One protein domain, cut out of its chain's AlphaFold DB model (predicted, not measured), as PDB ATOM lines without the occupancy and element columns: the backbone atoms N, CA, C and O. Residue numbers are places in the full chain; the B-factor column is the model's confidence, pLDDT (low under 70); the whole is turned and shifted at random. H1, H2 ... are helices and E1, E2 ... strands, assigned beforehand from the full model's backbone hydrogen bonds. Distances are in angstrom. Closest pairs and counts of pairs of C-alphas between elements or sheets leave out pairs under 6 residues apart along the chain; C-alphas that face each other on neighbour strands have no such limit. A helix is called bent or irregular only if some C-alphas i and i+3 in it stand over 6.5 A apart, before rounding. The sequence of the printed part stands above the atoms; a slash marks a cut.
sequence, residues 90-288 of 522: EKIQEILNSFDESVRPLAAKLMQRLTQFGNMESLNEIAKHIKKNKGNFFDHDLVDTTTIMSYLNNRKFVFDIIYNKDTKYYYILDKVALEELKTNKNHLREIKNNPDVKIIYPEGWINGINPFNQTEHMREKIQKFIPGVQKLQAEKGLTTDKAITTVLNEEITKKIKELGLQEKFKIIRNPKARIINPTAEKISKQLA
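This is residues 90 to 288 of the 522 residues of an uncharacterized protein of Candidatus Melainabacteria bacterium GWF2_32_7 (UniProt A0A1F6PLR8). The domain is two lobes end to end: in one, a small parallel sheet of E1, E2 and E3 with H3 over one face and H4, H5, H6 and H7 gathered round; in the other, a cluster of mostly crossed helices, H1, H2, H8 and H10. The bent helix H9 spans both, its arm H9a packing on H8 and its arm H9b grazing the sheet. The 199 printed residues have ten named helices and three named strands, in the order H1 H2 H3 H4 H5 E1 H6 H7 E2 H8 H9 E3 H10; the class is mostly helix. By its radius of gyration of the C-alphas, 17.8 A, the whole is compact, yet elongated in outline, 55 by 36 by 26 A.

E2, residues 197 to 202, is the inner strand between E1, 168 to 172, and E3, 265 to 268, all parallel; N 198 and O 169 are 2.8 A apart, N 266 and O 199 2.8 A, within hydrogen-bond range. H3, residues 120 to 132, lies over E2 at a height over the sheet of 10.1 A, making two layers, helix on sheet. H4, 145 to 153, touches H3, closest C-alphas Asn 124 and Thr 145, 5.5 A. H5, 155 to 163, and H7, 185 to 193, only graze the sheet. Strand-helix-strand units, parallel neighbour strands with helices between, are E1, H6, H7, E2 and E2, H8, H9, E3, both crossovers right-handed; H6 is 175 to 183, H8 218 to 236, H9 240 to 259. By its hydrogen bonds H9 was assigned as one helix, but it is bent: C-alphas 248 and 251 are 7.7 A apart, and arms H9a, 240 to 248, and H9b, 251 to 259, stand at a steep tilt of 56 degrees. H6 and H9b only just touch, with 3 pairs of C-alphas within 8 A, closest Lys 182 and Leu 259, 7.2 A. H8 touches H9a with residues 225 to 233 alone, closest C-alphas Val 229 and Ala 243, 5.2 A. H2, 104 to 114, touches H8, closest C-alphas Leu 110 and Ile 222, 6.2 A. H1, 90 to 97, touches H10, 280 to 287, closest C-alphas Ile 92 and Ala 280, 5.3 A. O i to N i+4 pairs are within range throughout H1, H2, H4, H6, H7, H9a, H9b and H10, in 6 of 9 in H3, 12 of 15 in H8 and 0 of 5 in H5, where 4 of 6 O i to N i+3 pairs are.

H1 begins at C-alpha 90, (48.330, -42.359, 95.020), and H10 ends at C-alpha 287, (59.305, -41.699, 87.442). H8 is 26.7 A long and irregular, C-alphas 224 and 227 being 7.0 A apart; H5 is only just irregular, C-alphas 156 and 159 being 6.9 A apart. H3 is 19.8 A long and E2 16.3 A.

C-alphas 101 and 163, the two farthest apart, are 55.3 A apart. The printed part has no cut; the links H3 to H4, E2 to H8 and E3 to H10 are long. Mean pLDDT of the printed part is 85.0, and 28 residues are under 70, among them 154 to 167.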
ATOM      1  N   GLU A  90      49.403 -41.468  94.563       95.62
ATOM      2  CA  GLU A  90      48.330 -42.359  95.020       95.62
ATOM      3  C   GLU A  90      48.567 -43.786  94.526       95.62
ATOM      4  O   GLU A  90      48.456 -44.731  95.306       95.62
ATOM      5  N   LYS A  91      48.990 -43.954  93.263       93.25
ATOM      6  CA  LYS A  91      49.315 -45.280  92.721       93.25
ATOM      7  C   LYS A  91      50.527 -45.902  93.409       93.25
ATOM      8  O   LYS A  91      50.541 -47.104  93.675       93.25
ATOM      9  N   ILE A  92      51.548 -45.101  93.724       95.25
ATOM     10  CA  ILE A  92      52.688 -45.565  94.525       95.25
ATOM     11  C   ILE A  92      52.217 -46.003  95.916       95.25
ATOM     12  O   ILE A  92      52.603 -47.078  96.376       95.25
ATOM     13  N   GLN A  93      51.371 -45.207  96.568       96.62
ATOM     14  CA  GLN A  93      50.858 -45.506  97.899       96.62
ATOM     15  C   GLN A  93      49.991 -46.770  97.906       96.62
ATOM     16  O   GLN A  93      50.147 -47.595  98.801       96.62
ATOM     17  N   GLU A  94      49.150 -46.975  96.891       95.88
ATOM     18  CA  GLU A  94      48.372 -48.206  96.691       95.88
ATOM     19  C   GLU A  94      49.291 -49.435  96.625       95.88
ATOM     20  O   GLU A  94      49.078 -50.424  97.328       95.88
ATOM     21  N   ILE A  95      50.376 -49.354  95.844       95.12
ATOM     22  CA  ILE A  95      51.357 -50.442  95.743       95.12
ATOM     23  C   ILE A  95      52.027 -50.694  97.096       95.12
ATOM     24  O   ILE A  95      52.174 -51.852  97.485       95.12
ATOM     25  N   LEU A  96      52.427 -49.648  97.821       95.75
ATOM     26  CA  LEU A  96      53.039 -49.789  99.146       95.75
ATOM     27  C   LEU A  96      52.065 -50.387 100.169       95.75
ATOM     28  O   LEU A  96      52.460 -51.258 100.938       95.75
ATOM     29  N   ASN A  97      50.795 -49.986 100.136       96.38
ATOM     30  CA  ASN A  97      49.751 -50.497 101.024       96.38
ATOM     31  C   ASN A  97      49.413 -51.972 100.762       96.38
ATOM     32  O   ASN A  97      48.923 -52.643 101.664       96.38
ATOM     33  N   SER A  98      49.726 -52.491  99.568       95.62
ATOM     34  CA  SER A  98      49.581 -53.916  99.231       95.62
ATOM     35  C   SER A  98      50.624 -54.842  99.883       95.62
ATOM     36  O   SER A  98      50.581 -56.058  99.665       95.62
ATOM     37  N   PHE A  99      51.586 -54.280 100.625       96.56
ATOM     38  CA  PHE A  99      52.519 -55.008 101.484       96.56
ATOM     39  C   PHE A  99      52.096 -54.900 102.954       96.56
ATOM     40  O   PHE A  99      51.541 -53.879 103.378       96.56
ATOM     41  N   ASP A 100      52.436 -55.926 103.734       96.25
ATOM     42  CA  ASP A 100      52.244 -55.950 105.187       96.25
ATOM     43  C   ASP A 100      52.915 -54.751 105.857       96.25
ATOM     44  O   ASP A 100      54.001 -54.328 105.448       96.25
ATOM     45  N   GLU A 101      52.294 -54.224 106.916       96.12
ATOM     46  CA  GLU A 101      52.704 -52.972 107.573       96.12
ATOM     47  C   GLU A 101      54.177 -52.970 107.992       96.12
ATOM     48  O   GLU A 101      54.890 -51.992 107.762       96.12
ATOM     49  N   SER A 102      54.653 -54.101 108.517       94.94
ATOM     50  CA  SER A 102      56.041 -54.307 108.945       94.94
ATOM     51  C   SER A 102      57.049 -54.269 107.788       94.94
ATOM     52  O   SER A 102      58.223 -53.957 107.994       94.94
ATOM     53  N   VAL A 103      56.609 -54.548 106.559       95.81
ATOM     54  CA  VAL A 103      57.446 -54.609 105.353       95.81
ATOM     55  C   VAL A 103      57.376 -53.312 104.543       95.81
ATOM     56  O   VAL A 103      58.317 -53.012 103.801       95.81
ATOM     57  N   ARG A 104      56.326 -52.491 104.704       95.62
ATOM     58  CA  ARG A 104      56.138 -51.236 103.941       95.62
ATOM     59  C   ARG A 104      57.369 -50.315 103.941       95.62
ATOM     60  O   ARG A 104      57.728 -49.848 102.856       95.62
ATOM     61  N   PRO A 105      58.084 -50.078 105.064       94.25
ATOM     62  CA  PRO A 105      59.279 -49.229 105.052       94.25
ATOM     63  C   PRO A 105      60.402 -49.785 104.165       94.25
ATOM     64  O   PRO A 105      61.069 -49.036 103.443       94.25
ATOM     65  N   LEU A 106      60.597 -51.107 104.178       95.31
ATOM     66  CA  LEU A 106      61.561 -51.785 103.313       95.31
ATOM     67  C   LEU A 106      61.112 -51.737 101.846       95.31
ATOM     68  O   LEU A 106      61.923 -51.430 100.971       95.31
ATOM     69  N   ALA A 107      59.828 -51.984 101.577       95.75
ATOM     70  CA  ALA A 107      59.252 -51.904 100.238       95.75
ATOM     71  C   ALA A 107      59.428 -50.505  99.625       95.75
ATOM     72  O   ALA A 107      59.861 -50.392  98.477       95.75
ATOM     73  N   ALA A 108      59.196 -49.440 100.399       95.06
ATOM     74  CA  ALA A 108      59.395 -48.059  99.961       95.06
ATOM     75  C   ALA A 108      60.866 -47.753  99.632       95.06
ATOM     76  O   ALA A 108      61.158 -47.148  98.596       95.06
ATOM     77  N   LYS A 109      61.814 -48.220 100.458       93.94
ATOM     78  CA  LYS A 109      63.256 -48.085 100.176       93.94
ATOM     79  C   LYS A 109      63.680 -48.864  98.931       93.94
ATOM     80  O   LYS A 109      64.432 -48.341  98.111       93.94
ATOM     81  N   LEU A 110      63.197 -50.095  98.764       93.88
ATOM     82  CA  LEU A 110      63.454 -50.893  97.564       93.88
ATOM     83  C   LEU A 110      62.896 -50.213  96.316       93.88
ATOM     84  O   LEU A 110      63.615 -50.090  95.326       93.88
ATOM     85  N   MET A 111      61.656 -49.723  96.376       94.00
ATOM     86  CA  MET A 111      61.016 -49.024  95.267       94.00
ATOM     87  C   MET A 111      61.839 -47.806  94.847       94.00
ATOM     88  O   MET A 111      62.243 -47.736  93.692       94.00
ATOM     89  N   GLN A 112      62.204 -46.934  95.793       92.88
ATOM     90  CA  GLN A 112      63.064 -45.773  95.542       92.88
ATOM     91  C   GLN A 112      64.378 -46.152  94.836       92.88
ATOM     92  O   GLN A 112      64.830 -45.461  93.923       92.88
ATOM     93  N   ARG A 113      65.020 -47.253  95.244       92.00
ATOM     94  CA  ARG A 113      66.282 -47.705  94.632       92.00
ATOM     95  C   ARG A 113      66.080 -48.310  93.248       92.00
ATOM     96  O   ARG A 113      66.940 -48.126  92.389       92.00
ATOM     97  N   LEU A 114      64.960 -48.987  93.014       92.44
ATOM     98  CA  LEU A 114      64.598 -49.550  91.714       92.44
ATOM     99  C   LEU A 114      64.193 -48.470  90.702       92.44
ATOM    100  O   LEU A 114      64.379 -48.693  89.510       92.44
ATOM    101  N   THR A 115      63.666 -47.329  91.153       92.06
ATOM    102  CA  THR A 115      63.154 -46.236  90.304       92.06
ATOM    103  C   THR A 115      64.132 -45.077  90.126       92.06
ATOM    104  O   THR A 115      63.808 -44.102  89.454       92.06
ATOM    105  N   GLN A 116      65.336 -45.153  90.701       91.50
ATOM    106  CA  GLN A 116      66.275 -44.026  90.745       91.50
ATOM    107  C   GLN A 116      66.728 -43.513  89.362       91.50
ATOM    108  O   GLN A 116      67.137 -42.359  89.240       91.50
ATOM    109  N   PHE A 117      66.650 -44.358  88.329       91.19
ATOM    110  CA  PHE A 117      66.884 -43.999  86.926       91.19
ATOM    111  C   PHE A 117      65.598 -44.097  86.091       91.19
ATOM    112  O   PHE A 117      65.641 -44.419  84.911       91.19
ATOM    113  N   GLY A 118      64.438 -43.866  86.707       89.56
ATOM    114  CA  GLY A 118      63.129 -44.143  86.126       89.56
ATOM    115  C   GLY A 118      62.732 -43.244  84.959       89.56
ATOM    116  O   GLY A 118      62.005 -43.704  84.088       89.56
ATOM    117  N   ASN A 119      63.201 -41.996  84.906       88.00
ATOM    118  CA  ASN A 119      62.818 -41.011  83.885       88.00
ATOM    119  C   ASN A 119      63.985 -40.609  82.963       88.00
ATOM    120  O   ASN A 119      65.152 -40.862  83.262       88.00
ATOM    121  N   MET A 120      63.676 -39.975  81.825       86.12
ATOM    122  CA  MET A 120      64.697 -39.591  80.838       86.12
ATOM    123  C   MET A 120      65.740 -38.624  81.416       86.12
ATOM    124  O   MET A 120      66.918 -38.746  81.097       86.12
ATOM    125  N   GLU A 121      65.355 -37.707  82.309       85.31
ATOM    126  CA  GLU A 121      66.293 -36.756  82.926       85.31
ATOM    127  C   GLU A 121      67.334 -37.431  83.818       85.31
ATOM    128  O   GLU A 121      68.422 -36.890  84.016       85.31
ATOM    129  N   SER A 122      67.048 -38.618  84.352       87.25
ATOM    130  CA  SER A 122      68.001 -39.366  85.173       87.25
ATOM    131  C   SER A 122      69.269 -39.763  84.402       87.25
ATOM    132  O   SER A 122      70.337 -39.910  85.001       87.25
ATOM    133  N   LEU A 123      69.196 -39.833  83.068       86.88
ATOM    134  CA  LEU A 123      70.355 -40.012  82.195       86.88
ATOM    135  C   LEU A 123      71.352 -38.840  82.309       86.88
ATOM    136  O   LEU A 123      72.554 -39.041  82.136       86.88
ATOM    137  N   ASN A 124      70.901 -37.634  82.690       85.56
ATOM    138  CA  ASN A 124      71.790 -36.493  82.957       85.56
ATOM    139  C   ASN A 124      72.789 -36.801  84.072       85.56
ATOM    140  O   ASN A 124      73.913 -36.306  84.059       85.56
ATOM    141  N   GLU A 125      72.401 -37.622  85.045       87.94
ATOM    142  CA  GLU A 125      73.274 -37.982  86.161       87.94
ATOM    143  C   GLU A 125      74.355 -38.983  85.728       87.94
ATOM    144  O   GLU A 125      75.485 -38.922  86.218       87.94
ATOM    145  N   ILE A 126      74.061 -39.830  84.736       88.50
ATOM    146  CA  ILE A 126      75.066 -40.672  84.074       88.50
ATOM    147  C   ILE A 126      76.060 -39.780  83.311       88.50
ATOM    148  O   ILE A 126      77.270 -39.925  83.489       88.50
ATOM    149  N   ALA A 127      75.572 -38.797  82.543       85.75
ATOM    150  CA  ALA A 127      76.424 -37.870  81.785       85.75
ATOM    151  C   ALA A 127      77.350 -37.075  82.709       85.75
ATOM    152  O   ALA A 127      78.563 -37.025  82.502       85.75
ATOM    153  N   LYS A 128      76.793 -36.503  83.783       86.81
ATOM    154  CA  LYS A 128      77.560 -35.788  84.813       86.81
ATOM    155  C   LYS A 128      78.630 -36.668  85.442       86.81
ATOM    156  O   LYS A 128      79.737 -36.183  85.678       86.81
ATOM    157  N   HIS A 129      78.327 -37.941  85.707       87.12
ATOM    158  CA  HIS A 129      79.315 -38.874  86.238       87.12
ATOM    159  C   HIS A 129      80.512 -38.998  85.298       87.12
ATOM    160  O   HIS A 129      81.650 -38.868  85.737       87.12
ATOM    161  N   ILE A 130      80.261 -39.223  84.015       84.94
ATOM    162  CA  ILE A 130      81.312 -39.425  83.016       84.94
ATOM    163  C   ILE A 130      82.132 -38.140  82.836       84.94
ATOM    164  O   ILE A 130      83.355 -38.181  82.992       84.94
ATOM    165  N   LYS A 131      81.473 -36.982  82.663       84.06
ATOM    166  CA  LYS A 131      82.146 -35.670  82.566       84.06
ATOM    167  C   LYS A 131      83.043 -35.382  83.766       84.06
ATOM    168  O   LYS A 131      84.199 -35.007  83.597       84.06
ATOM    169  N   LYS A 132      82.540 -35.591  84.990       85.00
ATOM    170  CA  LYS A 132      83.300 -35.339  86.229       85.00
ATOM    171  C   LYS A 132      84.607 -36.134  86.283       85.00
ATOM    172  O   LYS A 132      85.564 -35.692  86.908       85.00
ATOM    173  N   ASN A 133      84.652 -37.296  85.641       82.00
ATOM    174  CA  ASN A 133      85.830 -38.155  85.616       82.00
ATOM    175  C   ASN A 133      86.679 -37.981  84.343       82.00
ATOM    176  O   ASN A 133      87.542 -38.820  84.085       82.00
ATOM    177  N   LYS A 134      86.458 -36.898  83.576       80.00
ATOM    178  CA  LYS A 134      87.128 -36.619  82.293       80.00
ATOM    179  C   LYS A 134      87.019 -37.793  81.312       80.00
ATOM    180  O   LYS A 134      87.961 -38.095  80.589       80.00
ATOM    181  N   GLY A 135      85.897 -38.506  81.373       73.94
ATOM    182  CA  GLY A 135      85.600 -39.603  80.469       73.94
ATOM    183  C   GLY A 135      84.919 -39.116  79.206       73.94
ATOM    184  O   GLY A 135      84.265 -38.070  79.226       73.94
ATOM    185  N   ASN A 136      85.007 -39.918  78.152       69.25
ATOM    186  CA  ASN A 136      84.256 -39.701  76.930       69.25
ATOM    187  C   ASN A 136      83.565 -40.981  76.426       69.25
ATOM    188  O   ASN A 136      83.863 -42.095  76.876       69.25
ATOM    189  N   PHE A 137      82.624 -40.799  75.504       66.62
ATOM    190  CA  PHE A 137      82.169 -41.838  74.586       66.62
ATOM    191  C   PHE A 137      82.879 -41.641  73.243       66.62
ATOM    192  O   PHE A 137      83.274 -40.532  72.901       66.62
ATOM    193  N   PHE A 138      83.072 -42.720  72.493       53.81
ATOM    194  CA  PHE A 138      83.643 -42.636  71.150       53.81
ATOM    195  C   PHE A 138      82.700 -41.880  70.203       53.81
ATOM    196  O   PHE A 138      81.481 -41.992  70.352       53.81
ATOM    197  N   ASP A 139      83.275 -41.081  69.299       52.97
ATOM    198  CA  ASP A 139      82.590 -40.186  68.347       52.97
ATOM    199  C   ASP A 139      81.701 -39.083  68.943       52.97
ATOM    200  O   ASP A 139      80.816 -38.544  68.274       52.97
ATOM    201  N   HIS A 140      81.926 -38.699  70.200       56.00
ATOM    202  CA  HIS A 140      81.171 -37.607  70.805       56.00
ATOM    203  C   HIS A 140      82.084 -36.609  71.518       56.00
ATOM    204  O   HIS A 140      82.655 -36.906  72.559       56.00
ATOM    205  N   ASP A 141      82.153 -35.373  71.018       54.03
ATOM    206  CA  ASP A 141      82.859 -34.273  71.702       54.03
ATOM    207  C   ASP A 141      82.143 -33.836  72.992       54.03
ATOM    208  O   ASP A 141      82.726 -33.232  73.894       54.03
ATOM    209  N   LEU A 142      80.849 -34.161  73.098       61.16
ATOM    210  CA  LEU A 142      79.986 -33.799  74.212       61.16
ATOM    211  C   LEU A 142      79.355 -35.044  74.838       61.16
ATOM    212  O   LEU A 142      78.591 -35.777  74.215       61.16
ATOM    213  N   VAL A 143      79.609 -35.242  76.130       66.62
ATOM    214  CA  VAL A 143      78.946 -36.286  76.921       66.62
ATOM    215  C   VAL A 143      77.633 -35.753  77.476       66.62
ATOM    216  O   VAL A 143      77.577 -35.274  78.603       66.62
ATOM    217  N   ASP A 144      76.556 -35.797  76.714       70.00
ATOM    218  CA  ASP A 144      75.236 -35.422  77.209       70.00
ATOM    219  C   ASP A 144      74.259 -36.601  77.171       70.00
ATOM    220  O   ASP A 144      74.604 -37.764  76.948       70.00
ATOM    221  N   THR A 145      73.011 -36.300  77.471       67.94
ATOM    222  CA  THR A 145      71.917 -37.259  77.496       67.94
ATOM    223  C   THR A 145      71.604 -37.835  76.123       67.94
ATOM    224  O   THR A 145      71.265 -39.013  76.027       67.94
ATOM    225  N   THR A 146      71.750 -37.030  75.071       69.38
ATOM    226  CA  THR A 146      71.615 -37.462  73.679       69.38
ATOM    227  C   THR A 146      72.697 -38.471  73.340       69.38
ATOM    228  O   THR A 146      72.391 -39.537  72.807       69.38
ATOM    229  N   THR A 147      73.939 -38.191  73.727       71.62
ATOM    230  CA  THR A 147      75.070 -39.105  73.565       71.62
ATOM    231  C   THR A 147      74.842 -40.424  74.306       71.62
ATOM    232  O   THR A 147      75.071 -41.493  73.747       71.62
ATOM    233  N   ILE A 148      74.306 -40.393  75.530       78.38
ATOM    234  CA  ILE A 148      73.978 -41.624  76.271       78.38
ATOM    235  C   ILE A 148      72.873 -42.423  75.582       78.38
ATOM    236  O   ILE A 148      72.975 -43.644  75.482       78.38
ATOM    237  N   MET A 149      71.815 -41.761  75.105       76.62
ATOM    238  CA  MET A 149      70.766 -42.441  74.340       76.62
ATOM    239  C   MET A 149      71.330 -43.063  73.062       76.62
ATOM    240  O   MET A 149      71.036 -44.222  72.777       76.62
ATOM    241  N   SER A 150      72.169 -42.319  72.335       72.00
ATOM    242  CA  SER A 150      72.872 -42.794  71.142       72.00
ATOM    243  C   SER A 150      73.691 -44.043  71.457       72.00
ATOM    244  O   SER A 150      73.512 -45.068  70.807       72.00
ATOM    245  N   TYR A 151      74.489 -44.007  72.527       75.38
ATOM    246  CA  TYR A 151      75.298 -45.134  72.986       75.38
ATOM    247  C   TYR A 151      74.455 -46.375  73.324       75.38
ATOM    248  O   TYR A 151      74.758 -47.487  72.888       75.38
ATOM    249  N   LEU A 152      73.377 -46.204  74.094       76.25
ATOM    250  CA  LEU A 152      72.504 -47.313  74.498       76.25
ATOM    251  C   LEU A 152      71.798 -47.957  73.297       76.25
ATOM    252  O   LEU A 152      71.535 -49.162  73.299       76.25
ATOM    253  N   ASN A 153      71.513 -47.154  72.277       71.44
ATOM    254  CA  ASN A 153      70.810 -47.564  71.075       71.44
ATOM    255  C   ASN A 153      71.751 -48.177  70.013       71.44
ATOM    256  O   ASN A 153      71.418 -49.173  69.367       71.44
ATOM    257  N   ASN A 154      72.955 -47.625  69.865       67.19
ATOM    258  CA  ASN A 154      73.867 -47.901  68.764       67.19
ATOM    259  C   ASN A 154      75.204 -48.481  69.244       67.19
ATOM    260  O   ASN A 154      76.239 -47.820  69.276       67.19
ATOM    261  N   ARG A 155      75.187 -49.772  69.582       61.22
ATOM    262  CA  ARG A 155      76.372 -50.490  70.077       61.22
ATOM    263  C   ARG A 155      77.338 -50.956  68.981       61.22
ATOM    264  O   ARG A 155      78.383 -51.503  69.312       61.22
ATOM    265  N   LYS A 156      77.027 -50.741  67.692       50.44
ATOM    266  CA  LYS A 156      77.916 -51.152  66.585       50.44
ATOM    267  C   LYS A 156      79.291 -50.471  66.641       50.44
ATOM    268  O   LYS A 156      80.257 -51.084  66.222       50.44
ATOM    269  N   PHE A 157      79.372 -49.266  67.204       46.75
ATOM    270  CA  PHE A 157      80.600 -48.461  67.268       46.75
ATOM    271  C   PHE A 157      81.415 -48.660  68.552       46.75
ATOM    272  O   PHE A 157      82.436 -48.014  68.755       46.75
ATOM    273  N   VAL A 158      80.994 -49.567  69.442       49.97
ATOM    274  CA  VAL A 158      81.785 -49.883  70.641       49.97
ATOM    275  C   VAL A 158      83.139 -50.500  70.264       49.97
ATOM    276  O   VAL A 158      84.122 -50.290  70.967       49.97
ATOM    277  N   PHE A 159      83.205 -51.211  69.137       48.50
ATOM    278  CA  PHE A 159      84.428 -51.844  68.642       48.50
ATOM    279  C   PHE A 159      85.521 -50.839  68.262       48.50
ATOM    280  O   PHE A 159      86.702 -51.133  68.428       48.50
ATOM    281  N   ASP A 160      85.140 -49.632  67.846       46.91
ATOM    282  CA  ASP A 160      86.099 -48.614  67.421       46.91
ATOM    283  C   ASP A 160      86.720 -47.860  68.621       46.91
ATOM    284  O   ASP A 160      87.802 -47.278  68.506       46.91
ATOM    285  N   ILE A 161      86.112 -47.973  69.819       51.50
ATOM    286  CA  ILE A 161      86.552 -47.349  71.088       51.50
ATOM    287  C   ILE A 161      88.005 -47.700  71.445       51.50
ATOM    288  O   ILE A 161      88.715 -46.911  72.063       51.50
ATOM    289  N   ILE A 162      88.454 -48.904  71.098       51.75
ATOM    290  CA  ILE A 162      89.696 -49.485  71.626       51.75
ATOM    291  C   ILE A 162      90.959 -48.962  70.916       51.75
ATOM    292  O   ILE A 162      92.069 -49.191  71.402       51.75
ATOM    293  N   TYR A 163      90.821 -48.212  69.819       51.84
ATOM    294  CA  TYR A 163      91.957 -47.795  68.987       51.84
ATOM    295  C   TYR A 163      92.621 -46.469  69.381       51.84
ATOM    296  O   TYR A 163      93.732 -46.201  68.924       51.84
ATOM    297  N   ASN A 164      92.014 -45.661  70.253       56.75
ATOM    298  CA  ASN A 164      92.592 -44.391  70.693       56.75
ATOM    299  C   ASN A 164      93.068 -44.507  72.153       56.75
ATOM    300  O   ASN A 164      92.274 -44.706  73.064       56.75
ATOM    301  N   LYS A 165      94.386 -44.464  72.381       57.66
ATOM    302  CA  LYS A 165      94.999 -44.790  73.684       57.66
ATOM    303  C   LYS A 165      95.035 -43.627  74.682       57.66
ATOM    304  O   LYS A 165      95.371 -43.860  75.835       57.66
ATOM    305  N   ASP A 166      94.647 -42.418  74.278       62.62
ATOM    306  CA  ASP A 166      94.834 -41.209  75.098       62.62
ATOM    307  C   ASP A 166      93.545 -40.709  75.775       62.62
ATOM    308  O   ASP A 166      93.522 -39.646  76.398       62.62
ATOM    309  N   THR A 167      92.443 -41.463  75.678       69.19
ATOM    310  CA  THR A 167      91.126 -41.049  76.190       69.19
ATOM    311  C   THR A 167      90.554 -42.065  77.179       69.19
ATOM    312  O   THR A 167      90.533 -43.265  76.926       69.19
ATOM    313  N   LYS A 168      90.022 -41.586  78.313       75.62
ATOM    314  CA  LYS A 168      89.275 -42.424  79.267       75.62
ATOM    315  C   LYS A 168      87.896 -42.756  78.716       75.62
ATOM    316  O   LYS A 168      87.063 -41.862  78.565       75.62
ATOM    317  N   TYR A 169      87.616 -44.036  78.508       79.88
ATOM    318  CA  TYR A 169      86.365 -44.496  77.914       79.88
ATOM    319  C   TYR A 169      85.424 -45.116  78.931       79.88
ATOM    320  O   TYR A 169      85.829 -45.886  79.802       79.88
ATOM    321  N   TYR A 170      84.138 -44.807  78.788       83.50
ATOM    322  CA  TYR A 170      83.085 -45.363  79.627       83.50
ATOM    323  C   TYR A 170      82.207 -46.339  78.844       83.50
ATOM    324  O   TYR A 170      81.603 -45.991  77.834       83.50
ATOM    325  N   TYR A 171      82.099 -47.562  79.357       83.94
ATOM    326  CA  TYR A 171      81.246 -48.618  78.826       83.94
ATOM    327  C   TYR A 171      80.015 -48.789  79.729       83.94
ATOM    328  O   TYR A 171      80.149 -49.222  80.879       83.94
ATOM    329  N   ILE A 172      78.816 -48.424  79.249       87.06
ATOM    330  CA  ILE A 172      77.578 -48.586  80.031       87.06
ATOM    331  C   ILE A 172      77.074 -50.025  79.917       87.06
ATOM    332  O   ILE A 172      76.696 -50.515  78.846       87.06
ATOM    333  N   LEU A 173      77.004 -50.675  81.073       87.12
ATOM    334  CA  LEU A 173      76.551 -52.043  81.215       87.12
ATOM    335  C   LEU A 173      75.016 -52.128  81.216       87.12
ATOM    336  O   LEU A 173      74.347 -51.642  82.128       87.12
ATOM    337  N   ASP A 174      74.462 -52.811  80.217       84.00
ATOM    338  CA  ASP A 174      73.069 -53.263  80.169       84.00
ATOM    339  C   ASP A 174      72.996 -54.770  79.834       84.00
ATOM    340  O   ASP A 174      74.012 -55.469  79.813       84.00
ATOM    341  N   LYS A 175      71.788 -55.301  79.588       79.25
ATOM    342  CA  LYS A 175      71.609 -56.720  79.232       79.25
ATOM    343  C   LYS A 175      72.335 -57.103  77.938       79.25
ATOM    344  O   LYS A 175      72.892 -58.191  77.870       79.25
ATOM    345  N   VAL A 176      72.315 -56.241  76.924       77.12
ATOM    346  CA  VAL A 176      72.963 -56.495  75.630       77.12
ATOM    347  C   VAL A 176      74.477 -56.453  75.793       77.12
ATOM    348  O   VAL A 176      75.147 -57.375  75.343       77.12
ATOM    349  N   ALA A 177      74.986 -55.447  76.509       81.38
ATOM    350  CA  ALA A 177      76.397 -55.302  76.867       81.38
ATOM    351  C   ALA A 177      76.968 -56.576  77.492       81.38
ATOM    352  O   ALA A 177      78.036 -57.059  77.133       81.38
ATOM    353  N   LEU A 178      76.230 -57.130  78.454       85.31
ATOM    354  CA  LEU A 178      76.649 -58.321  79.180       85.31
ATOM    355  C   LEU A 178      76.707 -59.550  78.282       85.31
ATOM    356  O   LEU A 178      77.655 -60.322  78.380       85.31
ATOM    357  N   GLU A 179      75.706 -59.750  77.429       82.50
ATOM    358  CA  GLU A 179      75.699 -60.876  76.491       82.50
ATOM    359  C   GLU A 179      76.795 -60.739  75.428       82.50
ATOM    360  O   GLU A 179      77.436 -61.726  75.066       82.50
ATOM    361  N   GLU A 180      77.080 -59.518  74.984       81.19
ATOM    362  CA  GLU A 180      78.193 -59.226  74.084       81.19
ATOM    363  C   GLU A 180      79.542 -59.593  74.718       81.19
ATOM    364  O   GLU A 180      80.299 -60.367  74.135       81.19
ATOM    365  N   LEU A 181      79.817 -59.133  75.943       86.50
ATOM    366  CA  LEU A 181      81.068 -59.442  76.648       86.50
ATOM    367  C   LEU A 181      81.255 -60.938  76.922       86.50
ATOM    368  O   LEU A 181      82.385 -61.413  77.007       86.50
ATOM    369  N   LYS A 182      80.160 -61.692  77.061       87.56
ATOM    370  CA  LYS A 182      80.209 -63.151  77.231       87.56
ATOM    371  C   LYS A 182      80.518 -63.889  75.935       87.56
ATOM    372  O   LYS A 182      81.162 -64.935  75.970       87.56
ATOM    373  N   THR A 183      80.010 -63.394  74.811       85.38
ATOM    374  CA  THR A 183      80.048 -64.110  73.528       85.38
ATOM    375  C   THR A 183      81.222 -63.682  72.651       85.38
ATOM    376  O   THR A 183      81.756 -64.507  71.911       85.38
ATOM    377  N   ASN A 184      81.689 -62.436  72.770       85.88
ATOM    378  CA  ASN A 184      82.805 -61.902  71.998       85.88
ATOM    379  C   ASN A 184      84.101 -61.861  72.826       85.88
ATOM    380  O   ASN A 184      84.408 -60.889  73.520       85.88
ATOM    381  N   LYS A 185      84.898 -62.932  72.718       88.75
ATOM    382  CA  LYS A 185      86.167 -63.077  73.452       88.75
ATOM    383  C   LYS A 185      87.207 -62.011  73.090       88.75
ATOM    384  O   LYS A 185      87.972 -61.608  73.965       88.75
ATOM    385  N   ASN A 186      87.242 -61.563  71.833       86.50
ATOM    386  CA  ASN A 186      88.198 -60.549  71.381       86.50
ATOM    387  C   ASN A 186      87.902 -59.207  72.048       86.50
ATOM    388  O   ASN A 186      88.785 -58.632  72.681       86.50
ATOM    389  N   HIS A 187      86.637 -58.798  72.027       83.81
ATOM    390  CA  HIS A 187      86.190 -57.564  72.661       83.81
ATOM    391  C   HIS A 187      86.403 -57.579  74.184       83.81
ATOM    392  O   HIS A 187      86.905 -56.621  74.772       83.81
ATOM    393  N   LEU A 188      86.114 -58.709  74.840       89.25
ATOM    394  CA  LEU A 188      86.419 -58.872  76.262       89.25
ATOM    395  C   LEU A 188      87.920 -58.690  76.551       89.25
ATOM    396  O   LEU A 188      88.285 -58.044  77.536       89.25
ATOM    397  N   ARG A 189      88.793 -59.258  75.708       88.50
ATOM    398  CA  ARG A 189      90.253 -59.128  75.840       88.50
ATOM    399  C   ARG A 189      90.702 -57.678  75.672       88.50
ATOM    400  O   ARG A 189      91.542 -57.213  76.436       88.50
ATOM    401  N   GLU A 190      90.130 -56.961  74.720       85.62
ATOM    402  CA  GLU A 190      90.430 -55.552  74.467       85.62
ATOM    403  C   GLU A 190      90.068 -54.658  75.658       85.62
ATOM    404  O   GLU A 190      90.907 -53.889  76.130       85.62
ATOM    405  N   ILE A 191      88.873 -54.832  76.230       87.25
ATOM    406  CA  ILE A 191      88.459 -54.107  77.443       87.25
ATOM    407  C   ILE A 191      89.377 -54.432  78.625       87.25
ATOM    408  O   ILE A 191      89.736 -53.537  79.396       87.25
ATOM    409  N   LYS A 192      89.769 -55.702  78.792       89.62
ATOM    410  CA  LYS A 192      90.704 -56.116  79.848       89.62
ATOM    411  C   LYS A 192      92.051 -55.411  79.715       89.62
ATOM    412  O   LYS A 192      92.546 -54.867  80.702       89.62
ATOM    413  N   ASN A 193      92.591 -55.382  78.502       88.12
ATOM    414  CA  ASN A 193      93.940 -54.899  78.230       88.12
ATOM    415  C   ASN A 193      94.042 -53.371  78.141       88.12
ATOM    416  O   ASN A 193      95.139 -52.841  78.285       88.12
ATOM    417  N   ASN A 194      92.934 -52.654  77.933       85.12
ATOM    418  CA  ASN A 194      92.935 -51.194  77.856       85.12
ATOM    419  C   ASN A 194      92.702 -50.561  79.252       85.12
ATOM    420  O   ASN A 194      91.578 -50.642  79.761       85.12
ATOM    421  N   PRO A 195      93.713 -49.948  79.905       84.25
ATOM    422  CA  PRO A 195      93.591 -49.394  81.261       84.25
ATOM    423  C   PRO A 195      92.598 -48.226  81.366       84.25
ATOM    424  O   PRO A 195      92.010 -48.020  82.438       84.25
ATOM    425  N   ASP A 196      92.358 -47.527  80.260       84.19
ATOM    426  CA  ASP A 196      91.527 -46.327  80.185       84.19
ATOM    427  C   ASP A 196      90.036 -46.628  80.025       84.19
ATOM    428  O   ASP A 196      89.198 -45.744  80.217       84.19
ATOM    429  N   VAL A 197      89.675 -47.892  79.780       85.62
ATOM    430  CA  VAL A 197      88.278 -48.340  79.769       85.62
ATOM    431  C   VAL A 197      87.770 -48.587  81.192       85.62
ATOM    432  O   VAL A 197      88.311 -49.398  81.956       85.62
ATOM    433  N   LYS A 198      86.658 -47.930  81.531       88.06
ATOM    434  CA  LYS A 198      85.868 -48.133  82.751       88.06
ATOM    435  C   LYS A 198      84.472 -48.632  82.406       88.06
ATOM    436  O   LYS A 198      83.815 -48.113  81.511       88.06
ATOM    437  N   ILE A 199      83.987 -49.607  83.163       90.00
ATOM    438  CA  ILE A 199      82.639 -50.154  83.024       90.00
ATOM    439  C   ILE A 199      81.766 -49.537  84.099       90.00
ATOM    440  O   ILE A 199      82.063 -49.649  85.289       90.00
ATOM    441  N   ILE A 200      80.668 -48.913  83.692       91.50
ATOM    442  CA  ILE A 200      79.692 -48.339  84.613       91.50
ATOM    443  C   ILE A 200      78.356 -49.059  84.517       91.50
ATOM    444  O   ILE A 200      77.859 -49.344  83.432       91.50
ATOM    445  N   TYR A 201      77.744 -49.312  85.668       92.75
ATOM    446  CA  TYR A 201      76.379 -49.817  85.766       92.75
ATOM    447  C   TYR A 201      75.522 -48.826  86.549       92.75
ATOM    448  O   TYR A 201      75.753 -48.657  87.752       92.75
ATOM    449  N   PRO A 202      74.543 -48.162  85.907       92.00
ATOM    450  CA  PRO A 202      73.515 -47.433  86.631       92.00
ATOM    451  C   PRO A 202      72.736 -48.419  87.498       92.00
ATOM    452  O   PRO A 202      72.182 -49.403  87.013       92.00
ATOM    453  N   GLU A 203      72.757 -48.208  88.810       91.31
ATOM    454  CA  GLU A 203      72.158 -49.139  89.757       91.31
ATOM    455  C   GLU A 203      70.665 -49.319  89.463       91.31
ATOM    456  O   GLU A 203      69.917 -48.350  89.341       91.31
ATOM    457  N   GLY A 204      70.233 -50.573  89.343       85.75
ATOM    458  CA  GLY A 204      68.854 -50.890  88.980       85.75
ATOM    459  C   GLY A 204      68.537 -50.725  87.490       85.75
ATOM    460  O   GLY A 204      67.388 -50.914  87.115       85.75
ATOM    461  N   TRP A 205      69.506 -50.457  86.609       87.44
ATOM    462  CA  TRP A 205      69.238 -50.320  85.172       87.44
ATOM    463  C   TRP A 205      68.657 -51.593  84.541       87.44
ATOM    464  O   TRP A 205      67.698 -51.532  83.772       87.44
ATOM    465  N   ILE A 206      69.218 -52.757  84.890       84.31
ATOM    466  CA  ILE A 206      68.795 -54.067  84.365       84.31
ATOM    467  C   ILE A 206      67.653 -54.656  85.203       84.31
ATOM    468  O   ILE A 206      66.690 -55.199  84.658       84.31
ATOM    469  N   ASN A 207      67.774 -54.546  86.527       83.75
ATOM    470  CA  ASN A 207      66.901 -55.226  87.487       83.75
ATOM    471  C   ASN A 207      65.710 -54.364  87.948       83.75
ATOM    472  O   ASN A 207      64.678 -54.890  88.370       83.75
ATOM    473  N   GLY A 208      65.816 -53.044  87.811       87.69
ATOM    474  CA  GLY A 208      64.831 -52.054  88.235       87.69
ATOM    475  C   GLY A 208      63.981 -51.501  87.100       87.69
ATOM    476  O   GLY A 208      63.605 -52.231  86.174       87.69
ATOM    477  N   ILE A 209      63.606 -50.236  87.253       88.94
ATOM    478  CA  ILE A 209      62.717 -49.484  86.373       88.94
ATOM    479  C   ILE A 209      63.513 -48.308  85.824       88.94
ATOM    480  O   ILE A 209      64.086 -47.514  86.568       88.94
ATOM    481  N   ASN A 210      63.548 -48.231  84.505       87.75
ATOM    482  CA  ASN A 210      64.237 -47.228  83.722       87.75
ATOM    483  C   ASN A 210      63.242 -46.605  82.720       87.75
ATOM    484  O   ASN A 210      62.095 -47.062  82.626       87.75
ATOM    485  N   PRO A 211      63.636 -45.582  81.945       86.44
ATOM    486  CA  PRO A 211      62.692 -44.867  81.091       86.44
ATOM    487  C   PRO A 211      62.133 -45.764  79.983       86.44
ATOM    488  O   PRO A 211      61.059 -45.519  79.453       86.44
ATOM    489  N   PHE A 212      62.823 -46.846  79.641       85.25
ATOM    490  CA  PHE A 212      62.481 -47.720  78.528       85.25
ATOM    491  C   PHE A 212      61.609 -48.918  78.931       85.25
ATOM    492  O   PHE A 212      61.254 -49.714  78.064       85.25
ATOM    493  N   ASN A 213      61.284 -49.078  80.222       82.00
ATOM    494  CA  ASN A 213      60.482 -50.194  80.735       82.00
ATOM    495  C   ASN A 213      59.537 -49.801  81.890       82.00
ATOM    496  O   ASN A 213      59.326 -50.592  82.814       82.00
ATOM    497  N   GLN A 214      58.954 -48.598  81.836       79.62
ATOM    498  CA  GLN A 214      57.972 -48.099  82.812       79.62
ATOM    499  C   GLN A 214      56.613 -48.835  82.717       79.62
ATOM    500  O   GLN A 214      55.580 -48.247  82.409       79.62
ATOM    501  N   THR A 215      56.607 -50.143  82.954       68.81
ATOM    502  CA  THR A 215      55.407 -50.993  83.045       68.81
ATOM    503  C   THR A 215      55.090 -51.317  84.509       68.81
ATOM    504  O   THR A 215      56.013 -51.440  85.315       68.81
ATOM    505  N   GLU A 216      53.813 -51.510  84.853       64.81
ATOM    506  CA  GLU A 216      53.289 -51.644  86.230       64.81
ATOM    507  C   GLU A 216      53.649 -52.948  86.990       64.81
ATOM    508  O   GLU A 216      52.846 -53.491  87.737       64.81
ATOM    509  N   HIS A 217      54.885 -53.443  86.902       77.00
ATOM    510  CA  HIS A 217      55.347 -54.634  87.644       77.00
ATOM    511  C   HIS A 217      56.182 -54.280  88.885       77.00
ATOM    512  O   HIS A 217      57.069 -55.031  89.301       77.00
ATOM    513  N   MET A 218      55.952 -53.103  89.474       86.44
ATOM    514  CA  MET A 218      56.771 -52.606  90.588       86.44
ATOM    515  C   MET A 218      56.623 -53.482  91.827       86.44
ATOM    516  O   MET A 218      57.625 -53.858  92.432       86.44
ATOM    517  N   ARG A 219      55.383 -53.860  92.159       90.19
ATOM    518  CA  ARG A 219      55.076 -54.734  93.295       90.19
ATOM    519  C   ARG A 219      55.824 -56.059  93.189       90.19
ATOM    520  O   ARG A 219      56.551 -56.429  94.103       90.19
ATOM    521  N   GLU A 220      55.694 -56.735  92.049       90.56
ATOM    522  CA  GLU A 220      56.355 -58.016  91.780       90.56
ATOM    523  C   GLU A 220      57.882 -57.900  91.864       90.56
ATOM    524  O   GLU A 220      58.539 -58.762  92.448       90.56
ATOM    525  N   LYS A 221      58.462 -56.824  91.312       89.12
ATOM    526  CA  LYS A 221      59.904 -56.558  91.410       89.12
ATOM    527  C   LYS A 221      60.337 -56.398  92.865       89.12
ATOM    528  O   LYS A 221      61.297 -57.041  93.269       89.12
ATOM    529  N   ILE A 222      59.631 -55.591  93.653       93.50
ATOM    530  CA  ILE A 222      59.947 -55.361  95.072       93.50
ATOM    531  C   ILE A 222      59.820 -56.660  95.873       93.50
ATOM    532  O   ILE A 222      60.731 -57.003  96.626       93.50
ATOM    533  N   GLN A 223      58.739 -57.416  95.661       93.81
ATOM    534  CA  GLN A 223      58.476 -58.677  96.355       93.81
ATOM    535  C   GLN A 223      59.602 -59.699  96.151       93.81
ATOM    536  O   GLN A 223      59.980 -60.379  97.100       93.81
ATOM    537  N   LYS A 224      60.202 -59.756  94.955       93.44
ATOM    538  CA  LYS A 224      61.353 -60.632  94.670       93.44
ATOM    539  C   LYS A 224      62.609 -60.282  95.476       93.44
ATOM    540  O   LYS A 224      63.416 -61.170  95.736       93.44
ATOM    541  N   PHE A 225      62.792 -59.019  95.866       94.50
ATOM    542  CA  PHE A 225      63.997 -58.564  96.568       94.50
ATOM    543  C   PHE A 225      63.881 -58.613  98.097       94.50
ATOM    544  O   PHE A 225      64.908 -58.731  98.768       94.50
ATOM    545  N   ILE A 226      62.666 -58.554  98.655       96.06
ATOM    546  CA  ILE A 226      62.436 -58.517 100.111       96.06
ATOM    547  C   ILE A 226      63.103 -59.694 100.853       96.06
ATOM    548  O   ILE A 226      63.885 -59.412 101.767       96.06
ATOM    549  N   PRO A 227      62.903 -60.973 100.462       96.12
ATOM    550  CA  PRO A 227      63.481 -62.101 101.196       96.12
ATOM    551  C   PRO A 227      65.011 -62.060 101.237       96.12
ATOM    552  O   PRO A 227      65.620 -62.315 102.274       96.12
ATOM    553  N   GLY A 228      65.647 -61.677 100.124       96.06
ATOM    554  CA  GLY A 228      67.102 -61.543 100.051       96.06
ATOM    555  C   GLY A 228      67.633 -60.452 100.981       96.06
ATOM    556  O   GLY A 228      68.671 -60.629 101.616       96.06
ATOM    557  N   VAL A 229      66.911 -59.332 101.100       96.69
ATOM    558  CA  VAL A 229      67.307 -58.238 101.996       96.69
ATOM    559  C   VAL A 229      67.179 -58.673 103.452       96.69
ATOM    560  O   VAL A 229      68.147 -58.539 104.198       96.69
ATOM    561  N   GLN A 230      66.039 -59.248 103.837       96.19
ATOM    562  CA  GLN A 230      65.801 -59.736 105.199       96.19
ATOM    563  C   GLN A 230      66.828 -60.796 105.608       96.19
ATOM    564  O   GLN A 230      67.405 -60.700 106.690       96.19
ATOM    565  N   LYS A 231      67.136 -61.741 104.711       96.69
ATOM    566  CA  LYS A 231      68.179 -62.753 104.918       96.69
ATOM    567  C   LYS A 231      69.536 -62.117 105.224       96.69
ATOM    568  O   LYS A 231      70.181 -62.473 106.201       96.69
ATOM    569  N   LEU A 232      69.966 -61.136 104.428       96.25
ATOM    570  CA  LEU A 232      71.246 -60.453 104.642       96.25
ATOM    571  C   LEU A 232      71.280 -59.598 105.917       96.25
ATOM    572  O   LEU A 232      72.352 -59.421 106.497       96.25
ATOM    573  N   GLN A 233      70.142 -59.058 106.349       95.19
ATOM    574  CA  GLN A 233      70.048 -58.354 107.628       95.19
ATOM    575  C   GLN A 233      70.166 -59.333 108.803       95.19
ATOM    576  O   GLN A 233      70.932 -59.064 109.724       95.19
ATOM    577  N   ALA A 234      69.466 -60.469 108.745       95.31
ATOM    578  CA  ALA A 234      69.454 -61.473 109.806       95.31
ATOM    579  C   ALA A 234      70.783 -62.241 109.920       95.31
ATOM    580  O   ALA A 234      71.337 -62.351 111.007       95.31
ATOM    581  N   GLU A 235      71.322 -62.741 108.805       96.00
ATOM    582  CA  GLU A 235      72.499 -63.625 108.815       96.00
ATOM    583  C   GLU A 235      73.830 -62.867 108.857       96.00
ATOM    584  O   GLU A 235      74.820 -63.382 109.369       96.00
ATOM    585  N   LYS A 236      73.889 -61.662 108.273       93.88
ATOM    586  CA  LYS A 236      75.143 -60.899 108.116       93.88
ATOM    587  C   LYS A 236      75.151 -59.563 108.859       93.88
ATOM    588  O   LYS A 236      76.099 -58.797 108.691       93.88
ATOM    589  N   GLY A 237      74.093 -59.242 109.609       93.19
ATOM    590  CA  GLY A 237      73.978 -57.981 110.348       93.19
ATOM    591  C   GLY A 237      74.080 -56.732 109.465       93.19
ATOM    592  O   GLY A 237      74.481 -55.666 109.934       93.19
ATOM    593  N   LEU A 238      73.792 -56.841 108.160       94.94
ATOM    594  CA  LEU A 238      73.933 -55.707 107.250       94.94
ATOM    595  C   LEU A 238      72.861 -54.652 107.531       94.94
ATOM    596  O   LEU A 238      71.695 -54.964 107.764       94.94
ATOM    597  N   THR A 239      73.230 -53.376 107.405       93.81
ATOM    598  CA  THR A 239      72.236 -52.296 107.377       93.81
ATOM    599  C   THR A 239      71.308 -52.472 106.174       93.81
ATOM    600  O   THR A 239      71.732 -52.972 105.128       93.81
ATOM    601  N   THR A 240      70.057 -52.014 106.277       91.75
ATOM    602  CA  THR A 240      69.064 -52.127 105.192       91.75
ATOM    603  C   THR A 240      69.602 -51.619 103.853       91.75
ATOM    604  O   THR A 240      69.466 -52.289 102.835       91.75
ATOM    605  N   ASP A 241      70.291 -50.477 103.843       90.06
ATOM    606  CA  ASP A 241      70.852 -49.888 102.623       90.06
ATOM    607  C   ASP A 241      71.961 -50.746 101.999       90.06
ATOM    608  O   ASP A 241      72.041 -50.858 100.768       90.06
ATOM    609  N   LYS A 242      72.824 -51.348 102.830       92.38
ATOM    610  CA  LYS A 242      73.871 -52.272 102.372       92.38
ATOM    611  C   LYS A 242      73.244 -53.558 101.847       92.38
ATOM    612  O   LYS A 242      73.603 -53.984 100.757       92.38
ATOM    613  N   ALA A 243      72.272 -54.123 102.560       95.25
ATOM    614  CA  ALA A 243      71.557 -55.321 102.139       95.25
ATOM    615  C   ALA A 243      70.833 -55.107 100.798       95.25
ATOM    616  O   ALA A 243      71.082 -55.859  99.861       95.25
ATOM    617  N   ILE A 244      70.050 -54.030 100.643       93.56
ATOM    618  CA  ILE A 244      69.411 -53.660  99.363       93.56
ATOM    619  C   ILE A 244      70.448 -53.555  98.244       93.56
ATOM    620  O   ILE A 244      70.268 -54.119  97.167       93.56
ATOM    621  N   THR A 245      71.549 -52.847  98.499       91.38
ATOM    622  CA  THR A 245      72.625 -52.679  97.516       91.38
ATOM    623  C   THR A 245      73.204 -54.023  97.083       91.38
ATOM    624  O   THR A 245      73.435 -54.222  95.892       91.38
ATOM    625  N   THR A 246      73.438 -54.935  98.022       93.44
ATOM    626  CA  THR A 246      73.969 -56.265  97.724       93.44
ATOM    627  C   THR A 246      72.992 -57.050  96.857       93.44
ATOM    628  O   THR A 246      73.383 -57.465  95.770       93.44
ATOM    629  N   VAL A 247      71.721 -57.181  97.257       94.50
ATOM    630  CA  VAL A 247      70.747 -58.002  96.509       94.50
ATOM    631  C   VAL A 247      70.469 -57.432  95.113       94.50
ATOM    632  O   VAL A 247      70.436 -58.177  94.136       94.50
ATOM    633  N   LEU A 248      70.319 -56.109  94.970       92.00
ATOM    634  CA  LEU A 248      70.029 -55.490  93.666       92.00
ATOM    635  C   LEU A 248      71.139 -55.717  92.632       92.00
ATOM    636  O   LEU A 248      70.866 -55.786  91.428       92.00
ATOM    637  N   ASN A 249      72.384 -55.794  93.104       92.62
ATOM    638  CA  ASN A 249      73.577 -55.812  92.264       92.62
ATOM    639  C   ASN A 249      74.275 -57.176  92.228       92.62
ATOM    640  O   ASN A 249      75.260 -57.310  91.502       92.62
ATOM    641  N   GLU A 250      73.798 -58.172  92.976       92.31
ATOM    642  CA  GLU A 250      74.441 -59.480  93.126       92.31
ATOM    643  C   GLU A 250      74.681 -60.160  91.775       92.31
ATOM    644  O   GLU A 250      75.818 -60.492  91.442       92.31
ATOM    645  N   GLU A 251      73.634 -60.281  90.953       91.56
ATOM    646  CA  GLU A 251      73.714 -60.927  89.637       91.56
ATOM    647  C   GLU A 251      74.739 -60.241  88.723       91.56
ATOM    648  O   GLU A 251      75.552 -60.897  88.071       91.56
ATOM    649  N   ILE A 252      74.722 -58.907  88.689       92.56
ATOM    650  CA  ILE A 252      75.614 -58.114  87.838       92.56
ATOM    651  C   ILE A 252      77.054 -58.209  88.334       92.56
ATOM    652  O   ILE A 252      77.968 -58.413  87.538       92.56
ATOM    653  N   THR A 253      77.256 -58.128  89.648       93.75
ATOM    654  CA  THR A 253      78.580 -58.233  90.268       93.75
ATOM    655  C   THR A 253      79.179 -59.617  90.032       93.75
ATOM    656  O   THR A 253      80.354 -59.722  89.687       93.75
ATOM    657  N   LYS A 254      78.365 -60.676  90.126       94.69
ATOM    658  CA  LYS A 254      78.774 -62.047  89.798       94.69
ATOM    659  C   LYS A 254      79.188 -62.175  88.329       94.69
ATOM    660  O   LYS A 254      80.293 -62.636  88.067       94.69
ATOM    661  N   LYS A 255      78.371 -61.693  87.387       94.44
ATOM    662  CA  LYS A 255      78.692 -61.727  85.944       94.44
ATOM    663  C   LYS A 255      79.973 -60.956  85.614       94.44
ATOM    664  O   LYS A 255      80.809 -61.438  84.862       94.44
ATOM    665  N   ILE A 256      80.164 -59.779  86.203       95.06
ATOM    666  CA  ILE A 256      81.404 -59.002  86.055       95.06
ATOM    667  C   ILE A 256      82.607 -59.748  86.637       95.06
ATOM    668  O   ILE A 256      83.698 -59.700  86.064       95.06
ATOM    669  N   LYS A 257      82.414 -60.463  87.753       95.94
ATOM    670  CA  LYS A 257      83.455 -61.291  88.361       95.94
ATOM    671  C   LYS A 257      83.862 -62.445  87.447       95.94
ATOM    672  O   LYS A 257      85.051 -62.652  87.232       95.94
ATOM    673  N   GLU A 258      82.889 -63.150  86.880       96.12
ATOM    674  CA  GLU A 258      83.101 -64.235  85.911       96.12
ATOM    675  C   GLU A 258      83.832 -63.744  84.656       96.12
ATOM    676  O   GLU A 258      84.709 -64.427  84.131       96.12
ATOM    677  N   LEU A 259      83.528 -62.524  84.209       95.25
ATOM    678  CA  LEU A 259      84.220 -61.893  83.091       95.25
ATOM    679  C   LEU A 259      85.628 -61.400  83.453       95.25
ATOM    680  O   LEU A 259      86.385 -61.082  82.542       95.25
ATOM    681  N   GLY A 260      86.021 -61.350  84.732       95.31
ATOM    682  CA  GLY A 260      87.320 -60.826  85.175       95.31
ATOM    683  C   GLY A 260      87.463 -59.316  84.960       95.31
ATOM    684  O   GLY A 260      88.493 -58.860  84.469       95.31
ATOM    685  N   LEU A 261      86.397 -58.557  85.233       94.62
ATOM    686  CA  LEU A 261      86.306 -57.111  84.986       94.62
ATOM    687  C   LEU A 261      86.085 -56.285  86.270       94.62
ATOM    688  O   LEU A 261      85.712 -55.115  86.193       94.62
ATOM    689  N   GLN A 262      86.297 -56.875  87.450       94.81
ATOM    690  CA  GLN A 262      85.979 -56.276  88.755       94.81
ATOM    691  C   GLN A 262      86.706 -54.940  88.964       94.81
ATOM    692  O   GLN A 262      86.075 -53.955  89.333       94.81
ATOM    693  N   GLU A 263      87.993 -54.879  88.617       93.56
ATOM    694  CA  GLU A 263      88.848 -53.686  88.766       93.56
ATOM    695  C   GLU A 263      88.455 -52.518  87.840       93.56
ATOM    696  O   GLU A 263      88.849 -51.366  88.039       93.56
ATOM    697  N   LYS A 264      87.665 -52.797  86.799       91.44
ATOM    698  CA  LYS A 264      87.163 -51.786  85.856       91.44
ATOM    699  C   LYS A 264      85.724 -51.384  86.151       91.44
ATOM    700  O   LYS A 264      85.238 -50.429  85.547       91.44
ATOM    701  N   PHE A 265      85.042 -52.099  87.040       94.31
ATOM    702  CA  PHE A 265      83.607 -51.994  87.239       94.31
ATOM    703  C   PHE A 265      83.229 -51.000  88.334       94.31
ATOM    704  O   PHE A 265      83.761 -51.016  89.441       94.31
ATOM    705  N   LYS A 266      82.242 -50.154  88.040       93.69
ATOM    706  CA  LYS A 266      81.704 -49.179  88.982       93.69
ATOM    707  C   LYS A 266      80.188 -49.110  88.898       93.69
ATOM    708  O   LYS A 266      79.605 -48.875  87.845       93.69
ATOM    709  N   ILE A 267      79.544 -49.224  90.051       93.50
ATOM    710  CA  ILE A 267      78.110 -48.975  90.175       93.50
ATOM    711  C   ILE A 267      77.904 -47.475  90.377       93.50
ATOM    712  O   ILE A 267      78.472 -46.882  91.300       93.50
ATOM    713  N   ILE A 268      77.089 -46.858  89.526       92.38
ATOM    714  CA  ILE A 268      76.706 -45.450  89.650       92.38
ATOM    715  C   ILE A 268      75.286 -45.358  90.206       92.38
ATOM    716  O   ILE A 268      74.405 -46.129  89.837       92.38
ATOM    717  N   ARG A 269      75.069 -44.414  91.118       91.25
ATOM    718  CA  ARG A 269      73.773 -44.173  91.763       91.25
ATOM    719  C   ARG A 269      73.319 -42.762  91.463       91.25
ATOM    720  O   ARG A 269      74.165 -41.874  91.353       91.25
ATOM    721  N   ASN A 270      72.012 -42.552  91.382       89.56
ATOM    722  CA  ASN A 270      71.456 -41.217  91.224       89.56
ATOM    723  C   ASN A 270      71.420 -40.509  92.595       89.56
ATOM    724  O   ASN A 270      70.624 -40.895  93.456       89.56
ATOM    725  N   PRO A 271      72.246 -39.470  92.829       83.88
ATOM    726  CA  PRO A 271      72.270 -38.777  94.115       83.88
ATOM    727  C   PRO A 271      70.935 -38.092  94.426       83.88
ATOM    728  O   PRO A 271      70.534 -38.061  95.586       83.88
ATOM    729  N   LYS A 272      70.200 -37.624  93.407       79.38
ATOM    730  CA  LYS A 272      68.883 -36.987  93.578       79.38
ATOM    731  C   LYS A 272      67.809 -37.961  94.065       79.38
ATOM    732  O   LYS A 272      66.799 -37.538  94.616       79.38
ATOM    733  N   ALA A 273      68.020 -39.260  93.867       79.19
ATOM    734  CA  ALA A 273      67.089 -40.299  94.287       79.19
ATOM    735  C   ALA A 273      67.353 -40.817  95.711       79.19
ATOM    736  O   ALA A 273      66.527 -41.550  96.257       79.19
ATOM    737  N   ARG A 274      68.490 -40.458  96.326       71.62
ATOM    738  CA  ARG A 274      68.916 -40.979  97.629       71.62
ATOM    739  C   ARG A 274      68.325 -40.139  98.760       71.62
ATOM    740  O   ARG A 274      68.965 -39.226  99.269       71.62
ATOM    741  N   ILE A 275      67.088 -40.449  99.139       68.50
ATOM    742  CA  ILE A 275      66.355 -39.718 100.181       68.50
ATOM    743  C   ILE A 275      66.204 -40.618 101.403       68.50
ATOM    744  O   ILE A 275      65.757 -41.752 101.266       68.50
ATOM    745  N   ILE A 276      66.532 -40.091 102.587       69.50
ATOM    746  CA  ILE A 276      66.505 -40.826 103.865       69.50
ATOM    747  C   ILE A 276      65.103 -41.402 104.147       69.50
ATOM    748  O   ILE A 276      64.991 -42.541 104.592       69.50
ATOM    749  N   ASN A 277      64.053 -40.657 103.769       82.75
ATOM    750  CA  ASN A 277      62.648 -41.047 103.911       82.75
ATOM    751  C   ASN A 277      61.949 -41.105 102.537       82.75
ATOM    752  O   ASN A 277      61.602 -40.042 101.994       82.75
ATOM    753  N   PRO A 278      61.775 -42.306 101.947       89.81
ATOM    754  CA  PRO A 278      61.045 -42.482 100.695       89.81
ATOM    755  C   PRO A 278      59.544 -42.280 100.942       89.81
ATOM    756  O   PRO A 278      58.930 -43.053 101.669       89.81
ATOM    757  N   THR A 279      58.958 -41.240 100.344       92.75
ATOM    758  CA  THR A 279      57.499 -41.036 100.310       92.75
ATOM    759  C   THR A 279      56.964 -41.329  98.913       92.75
ATOM    760  O   THR A 279      57.730 -41.320  97.939       92.75
ATOM    761  N   ALA A 280      55.658 -41.558  98.803       94.69
ATOM    762  CA  ALA A 280      55.006 -41.832  97.532       94.69
ATOM    763  C   ALA A 280      55.212 -40.699  96.508       94.69
ATOM    764  O   ALA A 280      55.546 -40.958  95.351       94.69
ATOM    765  N   GLU A 281      55.150 -39.439  96.948       94.12
ATOM    766  CA  GLU A 281      55.379 -38.258  96.106       94.12
ATOM    767  C   GLU A 281      56.814 -38.215  95.583       94.12
ATOM    768  O   GLU A 281      57.061 -37.894  94.421       94.12
ATOM    769  N   LYS A 282      57.785 -38.549  96.437       92.25
ATOM    770  CA  LYS A 282      59.204 -38.547  96.067       92.25
ATOM    771  C   LYS A 282      59.528 -39.638  95.056       92.25
ATOM    772  O   LYS A 282      60.306 -39.384  94.142       92.25
ATOM    773  N   ILE A 283      58.948 -40.826  95.208       93.06
ATOM    774  CA  ILE A 283      59.124 -41.929  94.254       93.06
ATOM    775  C   ILE A 283      58.421 -41.599  92.932       93.06
ATOM    776  O   ILE A 283      59.029 -41.739  91.873       93.06
ATOM    777  N   SER A 284      57.188 -41.088  92.981       92.12
ATOM    778  CA  SER A 284      56.454 -40.639  91.790       92.12
ATOM    779  C   SER A 284      57.264 -39.607  90.988       92.12
ATOM    780  O   SER A 284      57.441 -39.766  89.780       92.12
ATOM    781  N   LYS A 285      57.898 -38.629  91.652       90.69
ATOM    782  CA  LYS A 285      58.794 -37.653  90.998       90.69
ATOM    783  C   LYS A 285      60.008 -38.275  90.290       90.69
ATOM    784  O   LYS A 285      60.469 -37.711  89.305       90.69
ATOM    785  N   GLN A 286      60.529 -39.421  90.742       89.88
ATOM    786  CA  GLN A 286      61.637 -40.116  90.056       89.88
ATOM    787  C   GLN A 286      61.205 -40.775  88.739       89.88
ATOM    788  O   GLN A 286      62.033 -41.028  87.865       89.88
ATOM    789  N   LEU A 287      59.911 -41.070  88.614       90.00
ATOM    790  CA  LEU A 287      59.305 -41.699  87.442       90.00
ATOM    791  C   LEU A 287      58.657 -40.678  86.505       90.00
ATOM    792  O   LEU A 287      58.488 -40.969  85.320       90.00
ATOM    793  N   ALA A 288      58.317 -39.498  87.030       89.69
ATOM    794  CA  ALA A 288      57.675 -38.428  86.289       89.69
ATOM    795  C   ALA A 288      58.492 -38.057  85.034       89.69
ATOM    796  O   ALA A 288      59.702 -37.821  85.138       89.69
TER     797      ALA A 288